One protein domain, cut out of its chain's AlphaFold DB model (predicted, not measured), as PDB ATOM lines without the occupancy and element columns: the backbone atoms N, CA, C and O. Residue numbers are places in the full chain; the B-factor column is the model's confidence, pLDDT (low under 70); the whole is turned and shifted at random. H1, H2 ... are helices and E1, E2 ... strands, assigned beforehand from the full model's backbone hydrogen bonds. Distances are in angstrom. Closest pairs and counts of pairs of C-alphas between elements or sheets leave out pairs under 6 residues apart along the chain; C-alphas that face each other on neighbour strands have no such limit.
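What this domain is: This is residues 7 to 146 of the 159 residues of an uncharacterized protein of Rhodococcus opacus (UniProt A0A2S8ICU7). Two lobes, each built on one five-stranded meander sheet, lie at the two ends of the long axis, with the short helix H1 between them. The E6 to E10 sheet is strongly twisted and curled, the E1 to E5 sheet is much flatter, and residues 131 to 146 run back from E10 to the side of the first lobe. The printed part has 140 residues, with ten named strands and one named helix in the order E1 to E5, H1, E6 to E10; each sheet is antiparallel, its strands in chain order. The class is mostly strand, though under half of the residues are in named elements. The whole is compact, with a radius of gyration of the C-alphas of 16.2 A and spans of 45 by 33 by 28 A.

Where its parts are: In one sheet, E6 is residues 82 to 86, E7 89 to 96, E8 106 to 111, E9 117 to 122 and E10 127 to 130. E7 is the longest strand, 20.4 A from first to last C-alpha; E8 measures 16.5 A and E9 14.7 A. E10 ends at C-alpha 130, (212.604, 181.603, 171.408). H1, residues 58 to 61, measures 5.3 A. In the other sheet, E1 is residues 7 to 11, E2 14 to 19, E3 24 to 28, E4 32 to 35 and E5 44 to 47. E1 begins at C-alpha 7, (201.278, 183.168, 169.165), and E2 measures 17.4 A.

How they stand to each other: E6 to E10 form a meander, each strand the antiparallel neighbour of the one before, with E6 and E10 as edge strands. E6 and E7 are a hairpin at 127 degrees, with N 84 and O 91 2.9 A apart. In the hairpin E7 and E8, N 92 and O 110 are 2.8 A apart. N 107 and O 121 are 2.8 A apart in the hairpin E8 and E9, and N 120 and O 129 2.9 A in the hairpin E9 and E10. H1 only grazes this sheet with residues 59 to 61; the closest C-alphas of H1 and E9, those of Leu 60 and Met 117, are 5.5 A apart. It only grazes the other sheet with residues 60 to 61. H1 is too short for an O i to N i+4 pair; its one O i to N i+3 pair is within hydrogen-bond range. E1 to E5 form the second meander, with E1 and E5 as edge strands. Within hydrogen-bond range are, for instance, N 9 and O 16 of E1 and E2, 2.9 A, and N 33 and O 46 of E4 and E5, 2.9 A. E1 and E10 are apart.

The domain as a whole: The C-alphas farthest apart, those of Glu 41 and Pro 80, are 47.3 A apart. The printed part has no cut. The link from H1 to E6, 20 residues, is long, and its residues 65 to 70 stand free. The mean pLDDT of the printed part is 86.1; residues 50 to 56 and 142 to 146 are under 70.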
ATOM      1  N   ARG A   7     201.805 183.442 167.822       87.69
ATOM      2  CA  ARG A   7     201.278 183.168 169.165       87.69
ATOM      3  C   ARG A   7     200.951 181.695 169.290       87.69
ATOM      4  O   ARG A   7     200.435 181.100 168.345       87.69
ATOM      5  N   VAL A   8     201.259 181.122 170.445       87.94
ATOM      6  CA  VAL A   8     201.156 179.683 170.680       87.94
ATOM      7  C   VAL A   8     200.432 179.429 171.992       87.94
ATOM      8  O   VAL A   8     200.800 179.986 173.021       87.94
ATOM      9  N   TRP A   9     199.455 178.529 171.956       89.94
ATOM     10  CA  TRP A   9     198.822 177.958 173.143       89.94
ATOM     11  C   TRP A   9     198.981 176.451 173.100       89.94
ATOM     12  O   TRP A   9     198.735 175.840 172.059       89.94
ATOM     13  N   ARG A  10     199.374 175.847 174.221       86.06
ATOM     14  CA  ARG A  10     199.620 174.410 174.295       86.06
ATOM     15  C   ARG A  10     199.183 173.836 175.635       86.06
ATOM     16  O   ARG A  10     199.529 174.376 176.680       86.06
ATOM     17  N   HIS A  11     198.491 172.702 175.591       85.56
ATOM     18  CA  HIS A  11     198.155 171.908 176.771       85.56
ATOM     19  C   HIS A  11     198.014 170.433 176.381       85.56
ATOM     20  O   HIS A  11     197.109 170.064 175.632       85.56
ATOM     21  N   GLY A  12     198.936 169.593 176.858       83.25
ATOM     22  CA  GLY A  12     199.039 168.201 176.412       83.25
ATOM     23  C   GLY A  12     199.238 168.109 174.894       83.25
ATOM     24  O   GLY A  12     200.182 168.696 174.353       83.25
ATOM     25  N   ASP A  13     198.322 167.405 174.228       82.88
ATOM     26  CA  ASP A  13     198.289 167.231 172.767       82.88
ATOM     27  C   ASP A  13     197.508 168.328 172.030       82.88
ATOM     28  O   ASP A  13     197.432 168.331 170.800       82.88
ATOM     29  N   ARG A  14     196.946 169.291 172.769       86.31
ATOM     30  CA  ARG A  14     196.280 170.462 172.197       86.31
ATOM     31  C   ARG A  14     197.307 171.533 171.880       86.31
ATOM     32  O   ARG A  14     198.149 171.863 172.717       86.31
ATOM     33  N   LEU A  15     197.197 172.109 170.692       87.31
ATOM     34  CA  LEU A  15     198.067 173.176 170.214       87.31
ATOM     35  C   LEU A  15     197.250 174.128 169.347       87.31
ATOM     36  O   LEU A  15     196.496 173.690 168.484       87.31
ATOM     37  N   ARG A  16     197.442 175.430 169.534       90.06
ATOM     38  CA  ARG A  16     196.953 176.474 168.635       90.06
ATOM     39  C   ARG A  16     198.105 177.395 168.287       90.06
ATOM     40  O   ARG A  16     198.857 177.798 169.170       90.06
ATOM     41  N   VAL A  17     198.217 177.727 167.009       89.25
ATOM     42  CA  VAL A  17     199.218 178.643 166.474       89.25
ATOM     43  C   VAL A  17     198.501 179.712 165.667       89.25
ATOM     44  O   VAL A  17     197.745 179.391 164.748       89.25
ATOM     45  N   GLU A  18     198.756 180.972 165.989       89.88
ATOM     46  CA  GLU A  18     198.218 182.132 165.281       89.88
ATOM     47  C   GLU A  18     199.336 183.049 164.802       89.88
ATOM     48  O   GLU A  18     200.396 183.146 165.421       89.88
ATOM     49  N   ARG A  19     199.070 183.779 163.722       86.56
ATOM     50  CA  ARG A  19     199.870 184.939 163.324       86.56
ATOM     51  C   ARG A  19     199.718 186.068 164.347       86.56
ATOM     52  O   ARG A  19     198.794 186.084 165.161       86.56
ATOM     53  N   GLY A  20     200.599 187.065 164.280       83.75
ATOM     54  CA  GLY A  20     200.518 188.254 165.138       83.75
ATOM     55  C   GLY A  20     199.188 189.024 165.046       83.75
ATOM     56  O   GLY A  20     198.803 189.671 166.026       83.75
ATOM     57  N   ASP A  21     198.483 188.907 163.915       84.06
ATOM     58  CA  ASP A  21     197.169 189.503 163.629       84.06
ATOM     59  C   ASP A  21     195.970 188.670 164.135       84.06
ATOM     60  O   ASP A  21     194.824 189.089 163.985       84.06
ATOM     61  N   GLY A  22     196.222 187.510 164.755       85.25
ATOM     62  CA  GLY A  22     195.197 186.614 165.296       85.25
ATOM     63  C   GLY A  22     194.614 185.619 164.291       85.25
ATOM     64  O   GLY A  22     193.733 184.840 164.652       85.25
ATOM     65  N   ARG A  23     195.079 185.598 163.033       87.38
ATOM     66  CA  ARG A  23     194.645 184.571 162.074       87.38
ATOM     67  C   ARG A  23     195.238 183.209 162.448       87.38
ATOM     68  O   ARG A  23     196.452 183.127 162.673       87.38
ATOM     69  N   PRO A  24     194.430 182.133 162.491       89.06
ATOM     70  CA  PRO A  24     194.936 180.803 162.788       89.06
ATOM     71  C   PRO A  24     195.862 180.324 161.670       89.06
ATOM     72  O   PRO A  24     195.617 180.556 160.488       89.06
ATOM     73  N   ILE A  25     196.933 179.644 162.063       89.00
ATOM     74  CA  ILE A  25     197.819 178.904 161.161       89.00
ATOM     75  C   ILE A  25     197.553 177.412 161.332       89.00
ATOM     76  O   ILE A  25     197.407 176.681 160.355       89.00
ATOM     77  N   PHE A  26     197.472 176.964 162.584       89.38
ATOM     78  CA  PHE A  26     197.288 175.563 162.921       89.38
ATOM     79  C   PHE A  26     196.534 175.416 164.238       89.38
ATOM     80  O   PHE A  26     196.721 176.201 165.169       89.38
ATOM     81  N   THR A  27     195.680 174.408 164.340       90.75
ATOM     82  CA  THR A  27     195.025 174.029 165.595       90.75
ATOM     83  C   THR A  27     194.911 172.515 165.674       90.75
ATOM     84  O   THR A  27     194.684 171.860 164.663       90.75
ATOM     85  N   THR A  28     195.046 171.951 166.866       88.69
ATOM     86  CA  THR A  28     194.711 170.560 167.168       88.69
ATOM     87  C   THR A  28     194.079 170.473 168.550       88.69
ATOM     88  O   THR A  28     194.503 171.159 169.484       88.69
ATOM     89  N   ASP A  29     193.063 169.624 168.672       88.62
ATOM     90  CA  ASP A  29     192.424 169.270 169.943       88.62
ATOM     91  C   ASP A  29     193.013 167.988 170.567       88.62
ATOM     92  O   ASP A  29     192.544 167.529 171.609       88.62
ATOM     93  N   GLY A  30     194.054 167.431 169.940       85.69
ATOM     94  CA  GLY A  30     194.690 166.163 170.297       85.69
ATOM     95  C   GLY A  30     194.140 164.957 169.529       85.69
ATOM     96  O   GLY A  30     194.801 163.928 169.465       85.69
ATOM     97  N   THR A  31     192.976 165.079 168.884       88.62
ATOM     98  CA  THR A  31     192.361 164.019 168.061       88.62
ATOM     99  C   THR A  31     192.306 164.405 166.585       88.62
ATOM    100  O   THR A  31     192.551 163.584 165.699       88.62
ATOM    101  N   ARG A  32     192.005 165.669 166.293       89.88
ATOM    102  CA  ARG A  32     191.950 166.252 164.954       89.88
ATOM    103  C   ARG A  32     192.843 167.474 164.876       89.88
ATOM    104  O   ARG A  32     193.015 168.200 165.848       89.88
ATOM    105  N   ALA A  33     193.363 167.704 163.680       90.62
ATOM    106  CA  ALA A  33     194.155 168.867 163.343       90.62
ATOM    107  C   ALA A  33     193.528 169.632 162.174       90.62
ATOM    108  O   ALA A  33     192.974 169.036 161.243       90.62
ATOM    109  N   TRP A  34     193.664 170.952 162.230       91.94
ATOM    110  CA  TRP A  34     193.204 171.925 161.250       91.94
ATOM    111  C   TRP A  34     194.388 172.779 160.812       91.94
ATOM    112  O   TRP A  34     195.003 173.467 161.629       91.94
ATOM    113  N   ASP A  35     194.698 172.730 159.524       89.75
ATOM    114  CA  ASP A  35     195.752 173.519 158.897       89.75
ATOM    115  C   ASP A  35     195.136 174.596 157.996       89.75
ATOM    116  O   ASP A  35     194.465 174.290 157.006       89.75
ATOM    117  N   PHE A  36     195.386 175.851 158.362       90.44
ATOM    118  CA  PHE A  36     194.835 177.064 157.755       90.44
ATOM    119  C   PHE A  36     195.820 177.737 156.787       90.44
ATOM    120  O   PHE A  36     195.557 178.827 156.285       90.44
ATOM    121  N   THR A  37     196.984 177.128 156.527       85.19
ATOM    122  CA  THR A  37     198.045 177.739 155.706       85.19
ATOM    123  C   THR A  37     197.637 177.974 154.253       85.19
ATOM    124  O   THR A  37     198.104 178.938 153.652       85.19
ATOM    125  N   ALA A  38     196.780 177.113 153.697       85.62
ATOM    126  CA  ALA A  38     196.299 177.225 152.319       85.62
ATOM    127  C   ALA A  38     195.078 178.152 152.183       85.62
ATOM    128  O   ALA A  38     194.979 178.892 151.211       85.62
ATOM    129  N   ASP A  39     194.160 178.102 153.149       84.38
ATOM    130  CA  ASP A  39     192.932 178.898 153.199       84.38
ATOM    131  C   ASP A  39     192.543 179.096 154.675       84.38
ATOM    132  O   ASP A  39     192.363 178.120 155.412       84.38
ATOM    133  N   SER A  40     192.438 180.355 155.115       84.00
ATOM    134  CA  SER A  40     192.131 180.694 156.509       84.00
ATOM    135  C   SER A  40     190.679 180.429 156.902       84.00
ATOM    136  O   SER A  40     190.389 180.308 158.089       84.00
ATOM    137  N   GLU A  41     189.776 180.320 155.931       84.38
ATOM    138  CA  GLU A  41     188.352 180.065 156.157       84.38
ATOM    139  C   GLU A  41     187.995 178.589 155.934       84.38
ATOM    140  O   GLU A  41     186.982 178.102 156.436       84.38
ATOM    141  N   ARG A  42     188.827 177.850 155.187       86.62
ATOM    142  CA  ARG A  42     188.599 176.436 154.848       86.62
ATOM    143  C   ARG A  42     189.813 175.572 155.203       86.62
ATOM    144  O   ARG A  42     190.526 175.114 154.306       86.62
ATOM    145  N   PRO A  43     190.046 175.298 156.500       89.69
ATOM    146  CA  PRO A  43     191.203 174.525 156.919       89.69
ATOM    147  C   PRO A  43     191.173 173.097 156.379       89.69
ATOM    148  O   PRO A  43     190.148 172.402 156.397       89.69
ATOM    149  N   ARG A  44     192.351 172.596 156.010       88.81
ATOM    150  CA  ARG A  44     192.545 171.165 155.775       88.81
ATOM    151  C   ARG A  44     192.406 170.439 157.108       88.81
ATOM    152  O   ARG A  44     193.128 170.743 158.052       88.81
ATOM    153  N   THR A  45     191.485 169.480 157.172       90.62
ATOM    154  CA  THR A  45     191.187 168.730 158.401       90.62
ATOM    155  C   THR A  45     191.578 167.265 158.255       90.62
ATOM    156  O   THR A  45     191.213 166.612 157.272       90.62
ATOM    157  N   ARG A  46     192.297 166.725 159.239       85.88
ATOM    158  CA  ARG A  46     192.732 165.319 159.294       85.88
ATOM    159  C   ARG A  46     192.891 164.869 160.759       85.88
ATOM    160  O   ARG A  46     192.898 165.719 161.651       85.88
ATOM    161  N   PRO A  47     193.019 163.557 161.026       88.19
ATOM    162  CA  PRO A  47     193.456 163.056 162.330       88.19
ATOM    163  C   PRO A  47     194.780 163.697 162.789       88.19
ATOM    164  O   PRO A  47     195.643 163.992 161.960       88.19
ATOM    165  N   ALA A  48     194.929 163.946 164.093       80.62
ATOM    166  CA  ALA A  48     196.068 164.687 164.650       80.62
ATOM    167  C   ALA A  48     197.413 163.953 164.499       80.62
ATOM    168  O   ALA A  48     198.453 164.591 164.348       80.62
ATOM    169  N   ASP A  49     197.397 162.622 164.465       78.12
ATOM    170  CA  ASP A  49     198.568 161.784 164.179       78.12
ATOM    171  C   ASP A  49     199.064 161.918 162.727       78.12
ATOM    172  O   ASP A  49     200.198 161.556 162.422       78.12
ATOM    173  N   ARG A  50     198.235 162.468 161.832       69.31
ATOM    174  CA  ARG A  50     198.502 162.604 160.393       69.31
ATOM    175  C   ARG A  50     198.858 164.023 159.962       69.31
ATOM    176  O   ARG A  50     199.169 164.221 158.787       69.31
ATOM    177  N   VAL A  51     198.796 165.013 160.859       61.72
ATOM    178  CA  VAL A  51     199.174 166.401 160.546       61.72
ATOM    179  C   VAL A  51     200.119 166.935 161.593       61.72
ATOM    180  O   VAL A  51     199.779 167.101 162.763       61.72
ATOM    181  N   HIS A  52     201.312 167.271 161.136       67.25
ATOM    182  CA  HIS A  52     202.288 167.979 161.934       67.25
ATOM    183  C   HIS A  52     202.359 169.416 161.442       67.25
ATOM    184  O   HIS A  52     202.373 169.674 160.239       67.25
ATOM    185  N   TYR A  53     202.403 170.357 162.380       67.12
ATOM    186  CA  TYR A  53     202.796 171.712 162.042       67.12
ATOM    187  C   TYR A  53     204.252 171.685 161.576       67.12
ATOM    188  O   TYR A  53     205.143 171.435 162.387       67.12
ATOM    189  N   LEU A  54     204.471 171.932 160.282       66.75
ATOM    190  CA  LEU A  54     205.801 172.003 159.669       66.75
ATOM    191  C   LEU A  54     206.238 173.448 159.377       66.75
ATOM    192  O   LEU A  54     206.911 173.731 158.389       66.75
ATOM    193  N   GLY A  55     205.776 174.397 160.192       66.31
ATOM    194  CA  GLY A  55     206.159 175.795 160.042       66.31
ATOM    195  C   GLY A  55     207.539 176.093 160.622       66.31
ATOM    196  O   GLY A  55     208.184 175.262 161.270       66.31
ATOM    197  N   ARG A  56     207.986 177.335 160.420       67.12
ATOM    198  CA  ARG A  56     209.227 177.833 161.019       67.12
ATOM    199  C   ARG A  56     209.169 177.624 162.536       67.12
ATOM    200  O   ARG A  56     208.150 177.900 163.164       67.12
ATOM    201  N   ASN A  57     210.258 177.122 163.116       75.56
ATOM    202  CA  ASN A  57     210.379 176.844 164.552       75.56
ATOM    203  C   ASN A  57     209.463 175.715 165.076       75.56
ATOM    204  O   ASN A  57     209.174 175.672 166.270       75.56
ATOM    205  N   GLN A  58     209.040 174.773 164.220       75.88
ATOM    206  CA  GLN A  58     208.234 173.598 164.604       75.88
ATOM    207  C   GLN A  58     208.758 172.847 165.843       75.88
ATOM    208  O   GLN A  58     207.972 172.345 166.646       75.88
ATOM    209  N   PHE A  59     210.081 172.814 166.026       75.69
ATOM    210  CA  PHE A  59     210.752 172.125 167.131       75.69
ATOM    211  C   PHE A  59     210.513 172.787 168.496       75.69
ATOM    212  O   PHE A  59     210.695 172.144 169.525       75.69
ATOM    213  N   LEU A  60     210.057 174.045 168.520       84.69
ATOM    214  CA  LEU A  60     209.605 174.712 169.743       84.69
ATOM    215  C   LEU A  60     208.167 174.340 170.116       84.69
ATOM    216  O   LEU A  60     207.766 174.528 171.260       84.69
ATOM    217  N   LEU A  61     207.368 173.834 169.170       83.00
ATOM    218  CA  LEU A  61     205.931 173.609 169.378       83.00
ATOM    219  C   LEU A  61     205.602 172.179 169.800       83.00
ATOM    220  O   LEU A  61     204.553 171.929 170.400       83.00
ATOM    221  N   ARG A  62     206.488 171.231 169.490       78.56
ATOM    222  CA  ARG A  62     206.377 169.836 169.912       78.56
ATOM    223  C   ARG A  62     207.657 169.419 170.607       78.56
ATOM    224  O   ARG A  62     208.748 169.779 170.180       78.56
ATOM    225  N   ARG A  63     207.514 168.630 171.668       77.75
ATOM    226  CA  ARG A  63     208.660 167.952 172.271       77.75
ATOM    227  C   ARG A  63     209.255 166.997 171.241       77.75
ATOM    228  O   ARG A  63     208.502 166.285 170.575       77.75
ATOM    229  N   ARG A  64     210.584 166.966 171.151       77.88
ATOM    230  CA  ARG A  64     211.286 165.900 170.431       77.88
ATOM    231  C   ARG A  64     210.966 164.575 171.114       77.88
ATOM    232  O   ARG A  64     211.125 164.442 172.328       77.88
ATOM    233  N   SER A  65     210.481 163.620 170.337       78.38
ATOM    234  CA  SER A  65     210.335 162.234 170.762       78.38
ATOM    235  C   SER A  65     211.712 161.594 170.963       78.38
ATOM    236  O   SER A  65     212.715 162.095 170.461       78.38
ATOM    237  N   ALA A  66     211.773 160.452 171.653       81.00
ATOM    238  CA  ALA A  66     213.016 159.681 171.763       81.00
ATOM    239  C   ALA A  66     213.598 159.321 170.380       81.00
ATOM    240  O   ALA A  66     214.809 159.367 170.190       81.00
ATOM    241  N   ALA A  67     212.733 159.035 169.401       82.00
ATOM    242  CA  ALA A  67     213.143 158.751 168.030       82.00
ATOM    243  C   ALA A  67     213.763 159.973 167.334       82.00
ATOM    244  O   ALA A  67     214.705 159.811 166.566       82.00
ATOM    245  N   ASP A  68     213.325 161.195 167.650       80.75
ATOM    246  CA  ASP A  68     213.938 162.406 167.090       80.75
ATOM    247  C   ASP A  68     215.376 162.610 167.581       80.75
ATOM    248  O   ASP A  68     216.116 163.378 166.975       80.75
ATOM    249  N   TRP A  69     215.784 161.946 168.666       83.44
ATOM    250  CA  TRP A  69     217.169 161.920 169.148       83.44
ATOM    251  C   TRP A  69     218.000 160.787 168.533       83.44
ATOM    252  O   TRP A  69     219.207 160.719 168.755       83.44
ATOM    253  N   SER A  70     217.380 159.910 167.740       80.00
ATOM    254  CA  SER A  70     218.089 158.904 166.955       80.00
ATOM    255  C   SER A  70     218.496 159.499 165.601       80.00
ATOM    256  O   SER A  70     217.672 160.074 164.898       80.00
ATOM    257  N   GLY A  71     219.784 159.419 165.254       82.06
ATOM    258  CA  GLY A  71     220.339 160.009 164.027       82.06
ATOM    259  C   GLY A  71     221.531 160.928 164.289       82.06
ATOM    260  O   GLY A  71     222.166 160.841 165.345       82.06
ATOM    261  N   ASP A  72     221.844 161.793 163.327       81.88
ATOM    262  CA  ASP A  72     223.003 162.698 163.343       81.88
ATOM    263  C   ASP A  72     222.649 164.196 163.271       81.88
ATOM    264  O   ASP A  72     223.515 165.030 163.533       81.88
ATOM    265  N   ASP A  73     221.393 164.565 162.988       86.38
ATOM    266  CA  ASP A  73     220.982 165.972 162.905       86.38
ATOM    267  C   ASP A  73     220.736 166.582 164.295       86.38
ATOM    268  O   ASP A  73     219.641 166.492 164.866       86.38
ATOM    269  N   PHE A  74     221.788 167.190 164.856       88.38
ATOM    270  CA  PHE A  74     221.776 167.843 166.170       88.38
ATOM    271  C   PHE A  74     221.180 166.935 167.258       88.38
ATOM    272  O   PHE A  74     220.242 167.296 167.975       88.38
ATOM    273  N   THR A  75     221.682 165.707 167.349       89.56
ATOM    274  CA  THR A  75     221.218 164.692 168.311       89.56
ATOM    275  C   THR A  75     222.186 164.478 169.472       89.56
ATOM    276  O   THR A  75     221.828 163.835 170.455       89.56
ATOM    277  N   ARG A  76     223.411 165.008 169.374       90.94
ATOM    278  CA  ARG A  76     224.502 164.738 170.319       90.94
ATOM    279  C   ARG A  76     224.971 166.025 170.986       90.94
ATOM    280  O   ARG A  76     225.232 166.986 170.264       90.94
ATOM    281  N   PRO A  77     225.135 166.054 172.316       93.62
ATOM    282  CA  PRO A  77     225.813 167.158 172.979       93.62
ATOM    283  C   PRO A  77     227.250 167.313 172.456       93.62
ATOM    284  O   PRO A  77     227.977 166.328 172.334       93.62
ATOM    285  N   ALA A  78     227.653 168.543 172.146       93.12
ATOM    286  CA  ALA A  78     229.034 168.922 171.835       93.12
ATOM    287  C   ALA A  78     229.847 169.257 173.099       93.12
ATOM    288  O   ALA A  78     231.069 169.373 173.042       93.12
ATOM    289  N   GLY A  79     229.170 169.405 174.239       93.31
ATOM    290  CA  GLY A  79     229.751 169.780 175.521       93.31
ATOM    291  C   GLY A  79     228.860 169.363 176.696       93.31
ATOM    292  O   GLY A  79     227.908 168.598 176.505       93.31
ATOM    293  N   PRO A  80     229.171 169.834 177.916       95.38
ATOM    294  CA  PRO A  80     228.364 169.543 179.092       95.38
ATOM    295  C   PRO A  80     226.957 170.138 178.974       95.38
ATOM    296  O   PRO A  80     226.720 171.109 178.256       95.38
ATOM    297  N   VAL A  81     226.023 169.545 179.716       96.25
ATOM    298  CA  VAL A  81     224.713 170.146 179.968       96.25
ATOM    299  C   VAL A  81     224.865 171.115 181.133       96.25
ATOM    300  O   VAL A  81     225.324 170.719 182.202       96.25
ATOM    301  N   GLU A  82     224.472 172.366 180.930       97.69
ATOM    302  CA  GLU A  82     224.537 173.416 181.949       97.69
ATOM    303  C   GLU A  82     223.133 173.794 182.415       97.69
ATOM    304  O   GLU A  82     222.179 173.729 181.643       97.69
ATOM    305  N   GLU A  83     222.987 174.229 183.664       98.00
ATOM    306  CA  GLU A  83     221.744 174.844 184.134       98.00
ATOM    307  C   GLU A  83     221.833 176.368 184.027       98.00
ATOM    308  O   GLU A  83     222.816 176.976 184.447       98.00
ATOM    309  N   THR A  84     220.800 176.996 183.470       97.62
ATOM    310  CA  THR A  84     220.716 178.452 183.319       97.62
ATOM    311  C   THR A  84     219.290 178.951 183.521       97.62
ATOM    312  O   THR A  84     218.335 178.183 183.401       97.62
ATOM    313  N   ASP A  85     219.138 180.252 183.751       97.12
ATOM    314  CA  ASP A  85     217.843 180.922 183.674       97.12
ATOM    315  C   ASP A  85     217.605 181.440 182.250       97.12
ATOM    316  O   ASP A  85     218.366 182.248 181.718       97.12
ATOM    317  N   PHE A  86     216.521 180.988 181.618       94.94
ATOM    318  CA  PHE A  86     216.136 181.392 180.268       94.94
ATOM    319  C   PHE A  86     214.621 181.575 180.176       94.94
ATOM    320  O   PHE A  86     213.858 180.720 180.617       94.94
ATOM    321  N   ALA A  87     214.172 182.701 179.610       90.94
ATOM    322  CA  ALA A  87     212.751 183.073 179.524       90.94
ATOM    323  C   ALA A  87     212.003 183.010 180.880       90.94
ATOM    324  O   ALA A  87     210.834 182.633 180.940       90.94
ATOM    325  N   GLY A  88     212.691 183.366 181.974       92.25
ATOM    326  CA  GLY A  88     212.134 183.345 183.334       92.25
ATOM    327  C   GLY A  88     211.964 181.945 183.932       92.25
ATOM    328  O   GLY A  88     211.208 181.774 184.888       92.25
ATOM    329  N   ARG A  89     212.623 180.932 183.359       94.69
ATOM    330  CA  ARG A  89     212.529 179.525 183.756       94.69
ATOM    331  C   ARG A  89     213.920 178.926 183.934       94.69
ATOM    332  O   ARG A  89     214.845 179.289 183.208       94.69
ATOM    333  N   ARG A  90     214.040 177.960 184.849       97.56
ATOM    334  CA  ARG A  90     215.246 177.134 184.969       97.56
ATOM    335  C   ARG A  90     215.298 176.140 183.815       97.56
ATOM    336  O   ARG A  90     214.383 175.332 183.638       97.56
ATOM    337  N   CYS A  91     216.386 176.187 183.064       97.75
ATOM    338  CA  CYS A  91     216.568 175.435 181.837       97.75
ATOM    339  C   CYS A  91     217.890 174.677 181.837       97.75
ATOM    340  O   CYS A  91     218.904 175.174 182.324       97.75
ATOM    341  N   TRP A  92     217.898 173.521 181.183       97.50
ATOM    342  CA  TRP A  92     219.126 172.959 180.644       97.50
ATOM    343  C   TRP A  92     219.516 173.718 179.379       97.50
ATOM    344  O   TRP A  92     218.702 173.876 178.466       97.50
ATOM    345  N   THR A  93     220.769 174.150 179.314       97.44
ATOM    346  CA  THR A  93     221.421 174.626 178.098       97.44
ATOM    347  C   THR A  93     222.287 173.511 177.556       97.44
ATOM    348  O   THR A  93     223.118 172.952 178.270       97.44
ATOM    349  N   VAL A  94     222.081 173.186 176.283       95.75
ATOM    350  CA  VAL A  94     222.849 172.150 175.596       95.75
ATOM    351  C   VAL A  94     223.320 172.700 174.268       95.75
ATOM    352  O   VAL A  94     222.520 173.203 173.477       95.75
ATOM    353  N   GLU A  95     224.615 172.590 174.011       95.75
ATOM    354  CA  GLU A  95     225.160 172.774 172.675       95.75
ATOM    355  C   GLU A  95     225.140 171.433 171.945       95.75
ATOM    356  O   GLU A  95     225.658 170.439 172.449       95.75
ATOM    357  N   LEU A  96     224.507 171.385 170.778       94.38
ATOM    358  CA  LEU A  96     224.363 170.185 169.969       94.38
ATOM    359  C   LEU A  96     225.372 170.211 168.826       94.38
ATOM    360  O   LEU A  96     225.433 171.181 168.065       94.38
ATOM    361  N   ALA A  97     226.133 169.128 168.693       93.62
ATOM    362  CA  ALA A  97     227.086 168.938 167.614       93.62
ATOM    363  C   ALA A  97     226.359 168.937 166.261       93.62
ATOM    364  O   ALA A  97     225.283 168.334 166.147       93.62
ATOM    365  N   PRO A  98     226.914 169.602 165.238       91.88
ATOM    366  CA  PRO A  98     226.267 169.654 163.943       91.88
ATOM    367  C   PRO A  98     226.386 168.331 163.170       91.88
ATOM    368  O   PRO A  98     227.370 167.604 163.342       91.88
ATOM    369  N   PRO A  99     225.429 168.029 162.273       89.81
ATOM    370  CA  PRO A  99     225.600 166.979 161.272       89.81
ATOM    371  C   PRO A  99     226.692 167.349 160.246       89.81
ATOM    372  O   PRO A  99     227.031 168.527 160.107       89.81
ATOM    373  N   PRO A 100     227.197 166.385 159.448       86.31
ATOM    374  CA  PRO A 100     228.307 166.605 158.510       86.31
ATOM    375  C   PRO A 100     228.117 167.755 157.507       86.31
ATOM    376  O   PRO A 100     229.089 168.335 157.032       86.31
ATOM    377  N   ASN A 101     226.871 168.080 157.161       85.81
ATOM    378  CA  ASN A 101     226.519 169.114 156.189       85.81
ATOM    379  C   ASN A 101     226.240 170.494 156.811       85.81
ATOM    380  O   ASN A 101     225.865 171.412 156.080       85.81
ATOM    381  N   LYS A 102     226.388 170.662 158.132       84.88
ATOM    382  CA  LYS A 102     226.186 171.942 158.823       84.88
ATOM    383  C   LYS A 102     227.468 172.311 159.585       84.88
ATOM    384  O   LYS A 102     228.014 171.479 160.295       84.88
ATOM    385  N   PRO A 103     227.986 173.540 159.453       83.62
ATOM    386  CA  PRO A 103     229.306 173.873 159.997       83.62
ATOM    387  C   PRO A 103     229.299 174.285 161.477       83.62
ATOM    388  O   PRO A 103     230.367 174.396 162.077       83.62
ATOM    389  N   HIS A 104     228.132 174.561 162.068       90.31
ATOM    390  CA  HIS A 104     228.044 175.229 163.370       90.31
ATOM    391  C   HIS A 104     227.122 174.496 164.347       90.31
ATOM    392  O   HIS A 104     226.035 174.079 163.939       90.31
ATOM    393  N   PRO A 105     227.518 174.374 165.630       91.56
ATOM    394  CA  PRO A 105     226.663 173.827 166.673       91.56
ATOM    395  C   PRO A 105     225.346 174.592 166.843       91.56
ATOM    396  O   PRO A 105     225.219 175.771 166.490       91.56
ATOM    397  N   LEU A 106     224.365 173.910 167.428       92.69
ATOM    398  CA  LEU A 106     223.060 174.469 167.764       92.69
ATOM    399  C   LEU A 106     222.889 174.484 169.278       92.69
ATOM    400  O   LEU A 106     222.841 173.430 169.906       92.69
ATOM    401  N   ARG A 107     222.744 175.665 169.873       95.06
ATOM    402  CA  ARG A 107     222.369 175.790 171.279       95.06
ATOM    403  C   ARG A 107     220.865 175.637 171.428       95.06
ATOM    404  O   ARG A 107     220.110 176.225 170.655       95.06
ATOM    405  N   ILE A 108     220.434 174.883 172.429       94.88
ATOM    406  CA  ILE A 108     219.029 174.747 172.813       94.88
ATOM    407  C   ILE A 108     218.853 175.042 174.300       94.88
ATOM    408  O   ILE A 108     219.748 174.770 175.102       94.88
ATOM    409  N   TRP A 109     217.676 175.551 174.653       96.19
ATOM    410  CA  TRP A 109     217.241 175.733 176.036       96.19
ATOM    411  C   TRP A 109     216.005 174.883 176.287       96.19
ATOM    412  O   TRP A 109     214.997 175.039 175.594       96.19
ATOM    413  N   VAL A 110     216.084 173.981 177.259       93.81
ATOM    414  CA  VAL A 110     215.008 173.053 177.618       93.81
ATOM    415  C   VAL A 110     214.582 173.321 179.049       93.81
ATOM    416  O   VAL A 110     215.388 173.200 179.962       93.81
ATOM    417  N   ASP A 111     213.313 173.661 179.244       93.19
ATOM    418  CA  ASP A 111     212.714 173.845 180.561       93.19
ATOM    419  C   ASP A 111     212.837 172.564 181.396       93.19
ATOM    420  O   ASP A 111     212.358 171.512 180.970       93.19
ATOM    421  N   ILE A 112     213.454 172.646 182.579       94.81
ATOM    422  CA  ILE A 112     213.758 171.462 183.404       94.81
ATOM    423  C   ILE A 112     212.474 170.783 183.889       94.81
ATOM    424  O   ILE A 112     212.377 169.559 183.901       94.81
ATOM    425  N   GLU A 113     211.468 171.573 184.271       91.12
ATOM    426  CA  GLU A 113     210.226 171.048 184.846       91.12
ATOM    427  C   GLU A 113     209.366 170.330 183.797       91.12
ATOM    428  O   GLU A 113     208.835 169.251 184.049       91.12
ATOM    429  N   SER A 114     209.217 170.917 182.605       85.25
ATOM    430  CA  SER A 114     208.330 170.383 181.570       85.25
ATOM    431  C   SER A 114     209.047 169.605 180.465       85.25
ATOM    432  O   SER A 114     208.371 168.989 179.639       85.25
ATOM    433  N   GLY A 115     210.376 169.653 180.376       87.44
ATOM    434  CA  GLY A 115     211.146 169.082 179.266       87.44
ATOM    435  C   GLY A 115     210.857 169.736 177.907       87.44
ATOM    436  O   GLY A 115     211.121 169.144 176.861       87.44
ATOM    437  N   GLN A 116     210.239 170.921 177.889       87.62
ATOM    438  CA  GLN A 116     209.896 171.641 176.665       87.62
ATOM    439  C   GLN A 116     211.062 172.522 176.216       87.62
ATOM    440  O   GLN A 116     211.607 173.287 177.006       87.62
ATOM    441  N   MET A 117     211.402 172.477 174.927       91.00
ATOM    442  CA  MET A 117     212.350 173.434 174.360       91.00
ATOM    443  C   MET A 117     211.721 174.832 174.344       91.00
ATOM    444  O   MET A 117     210.643 175.017 173.774       91.00
ATOM    445  N   LEU A 118     212.394 175.797 174.970       92.25
ATOM    446  CA  LEU A 118     211.967 177.195 175.038       92.25
ATOM    447  C   LEU A 118     212.628 178.071 173.973       92.25
ATOM    448  O   LEU A 118     212.108 179.134 173.630       92.25
ATOM    449  N   GLY A 119     213.761 177.624 173.440       92.81
ATOM    450  CA  GLY A 119     214.458 178.313 172.372       92.81
ATOM    451  C   GLY A 119     215.592 177.490 171.784       92.81
ATOM    452  O   GLY A 119     216.025 176.488 172.359       92.81
ATOM    453  N   TYR A 120     216.085 177.957 170.648       92.69
ATOM    454  CA  TYR A 120     217.326 177.501 170.046       92.69
ATOM    455  C   TYR A 120     218.049 178.663 169.371       92.69
ATOM    456  O   TYR A 120     217.425 179.650 168.965       92.69
ATOM    457  N   ARG A 121     219.365 178.531 169.216       92.00
ATOM    458  CA  ARG A 121     220.195 179.511 168.524       92.00
ATOM    459  C   ARG A 121     221.440 178.875 167.922       92.00
ATOM    460  O   ARG A 121     222.128 178.103 168.581       92.00
ATOM    461  N   SER A 122     221.748 179.237 166.685       89.06
ATOM    462  CA  SER A 122     223.082 179.095 166.115       89.06
ATOM    463  C   SER A 122     223.814 180.421 166.309       89.06
ATOM    464  O   SER A 122     223.478 181.422 165.677       89.06
ATOM    465  N   GLU A 123     224.781 180.456 167.227       82.88
ATOM    466  CA  GLU A 123     225.468 181.700 167.609       82.88
ATOM    467  C   GLU A 123     226.267 182.294 166.437       82.88
ATOM    468  O   GLU A 123     226.303 183.507 166.257       82.88
ATOM    469  N   GLN A 124     226.855 181.442 165.596       83.38
ATOM    470  CA  GLN A 124     227.716 181.841 164.482       83.38
ATOM    471  C   GLN A 124     226.934 182.469 163.324       83.38
ATOM    472  O   GLN A 124     227.431 183.381 162.671       83.38
ATOM    473  N   VAL A 125     225.715 181.989 163.071       80.19
ATOM    474  CA  VAL A 125     224.859 182.491 161.980       80.19
ATOM    475  C   VAL A 125     223.880 183.558 162.493       80.19
ATOM    476  O   VAL A 125     223.218 184.232 161.713       80.19
ATOM    477  N   GLY A 126     223.778 183.733 163.815       81.50
ATOM    478  CA  GLY A 126     222.836 184.660 164.442       81.50
ATOM    479  C   GLY A 126     221.369 184.249 164.286       81.50
ATOM    480  O   GLY A 126     220.482 185.033 164.614       81.50
ATOM    481  N   GLU A 127     221.105 183.033 163.810       84.31
ATOM    482  CA  GLU A 127     219.761 182.509 163.596       84.31
ATOM    483  C   GLU A 127     219.254 181.772 164.832       84.31
ATOM    484  O   GLU A 127     219.973 180.997 165.464       84.31
ATOM    485  N   GLY A 128     217.987 181.971 165.171       87.75
ATOM    486  CA  GLY A 128     217.371 181.302 166.303       87.75
ATOM    487  C   GLY A 128     215.894 181.621 166.421       87.75
ATOM    488  O   GLY A 128     215.333 182.392 165.641       87.75
ATOM    489  N   ALA A 129     215.267 181.009 167.413       88.75
ATOM    490  CA  ALA A 129     213.921 181.347 167.835       88.75
ATOM    491  C   ALA A 129     213.753 181.024 169.315       88.75
ATOM    492  O   ALA A 129     214.351 180.080 169.827       88.75
ATOM    493  N   GLN A 130     212.911 181.795 169.995       91.19
ATOM    494  CA  GLN A 130     212.604 181.603 171.408       91.19
ATOM    495  C   GLN A 130     211.204 182.120 171.738       91.19
ATOM    496  O   GLN A 130     210.672 182.986 171.034       91.19
ATOM    497  N   PHE A 131     210.631 181.640 172.839       90.12
ATOM    498  CA  PHE A 131     209.484 182.299 173.464       90.12
ATOM    499  C   PHE A 131     209.946 183.552 174.219       90.12
ATOM    500  O   PHE A 131     210.901 183.496 174.987       90.12
ATOM    501  N   VAL A 132     209.267 184.684 174.009       86.12
ATOM    502  CA  VAL A 132     209.616 185.977 174.641       86.12
ATOM    503  C   VAL A 132     208.610 186.456 175.693       86.12
ATOM    504  O   VAL A 132     208.944 187.308 176.501       86.12
ATOM    505  N   ASP A 133     207.405 185.885 175.700       87.19
ATOM    506  CA  ASP A 133     206.284 186.238 176.583       87.19
ATOM    507  C   ASP A 133     205.667 184.941 177.142       87.19
ATOM    508  O   ASP A 133     204.472 184.667 177.009       87.19
ATOM    509  N   LEU A 134     206.524 184.060 177.666       88.81
ATOM    510  CA  LEU A 134     206.134 182.725 178.105       88.81
ATOM    511  C   LEU A 134     205.291 182.791 179.385       88.81
ATOM    512  O   LEU A 134     205.704 183.372 180.385       88.81
ATOM    513  N   ILE A 135     204.140 182.122 179.360       89.50
ATOM    514  CA  ILE A 135     203.287 181.905 180.527       89.50
ATOM    515  C   ILE A 135     203.057 180.400 180.665       89.50
ATOM    516  O   ILE A 135     202.682 179.733 179.701       89.50
ATOM    517  N   VAL A 136     203.304 179.864 181.860       87.56
ATOM    518  CA  VAL A 136     203.177 178.435 182.178       87.56
ATOM    519  C   VAL A 136     202.265 178.281 183.390       87.56
ATOM    520  O   VAL A 136     202.359 179.060 184.334       87.56
ATOM    521  N   GLY A 137     201.394 177.271 183.365       83.94
ATOM    522  CA  GLY A 137     200.510 176.938 184.487       83.94
ATOM    523  C   GLY A 137     199.139 177.620 184.466       83.94
ATOM    524  O   GLY A 137     198.333 177.368 185.356       83.94
ATOM    525  N   GLU A 138     198.836 178.440 183.456       83.56
ATOM    526  CA  GLU A 138     197.488 178.987 183.277       83.56
ATOM    527  C   GLU A 138     196.523 177.955 182.677       83.56
ATOM    528  O   GLU A 138     196.881 177.148 181.813       83.56
ATOM    529  N   VAL A 139     195.265 178.014 183.118       76.81
ATOM    530  CA  VAL A 139     194.178 177.219 182.538       76.81
ATOM    531  C   VAL A 139     193.844 177.783 181.161       76.81
ATOM    532  O   VAL A 139     193.445 178.940 181.032       76.81
ATOM    533  N   LEU A 140     193.982 176.957 180.124       74.88
ATOM    534  CA  LEU A 140     193.547 177.319 178.779       74.88
ATOM    535  C   LEU A 140     192.039 177.108 178.634       74.88
ATOM    536  O   LEU A 140     191.524 176.051 178.993       74.88
ATOM    537  N   ASP A 141     191.344 178.085 178.047       76.19
ATOM    538  CA  ASP A 141     189.951 177.906 177.633       76.19
ATOM    539  C   ASP A 141     189.870 176.771 176.599       76.19
ATOM    540  O   ASP A 141     190.499 176.831 175.540       76.19
ATOM    541  N   ASP A 142     189.062 175.746 176.876       67.38
ATOM    542  CA  ASP A 142     188.812 174.620 175.971       67.38
ATOM    543  C   ASP A 142     188.360 175.066 174.568       67.38
ATOM    544  O   ASP A 142     188.578 174.359 173.576       67.38
ATOM    545  N   ARG A 143     187.751 176.253 174.452       68.56
ATOM    546  CA  ARG A 143     187.348 176.852 173.172       68.56
ATOM    547  C   ARG A 143     188.532 177.215 172.282       68.56
ATOM    548  O   ARG A 143     188.357 177.239 171.068       68.56
ATOM    549  N   LEU A 144     189.730 177.428 172.830       67.56
ATOM    550  CA  LEU A 144     190.943 177.682 172.040       67.56
ATOM    551  C   LEU A 144     191.294 176.496 171.141       67.56
ATOM    552  O   LEU A 144     191.736 176.692 170.010       67.56
ATOM    553  N   SER A 145     191.066 175.276 171.628       60.88
ATOM    554  CA  SER A 145     191.313 174.040 170.881       60.88
ATOM    555  C   SER A 145     190.162 173.617 169.969       60.88
ATOM    556  O   SER A 145     190.358 172.767 169.105       60.88
ATOM    557  N   ARG A 146     188.964 174.195 170.134       61.50
ATOM    558  CA  ARG A 146     187.815 173.891 169.274       61.50
ATOM    559  C   ARG A 146     187.902 174.743 168.012       61.50
ATOM    560  O   ARG A 146     187.956 175.970 168.082       61.50
TER     561      ARG A 146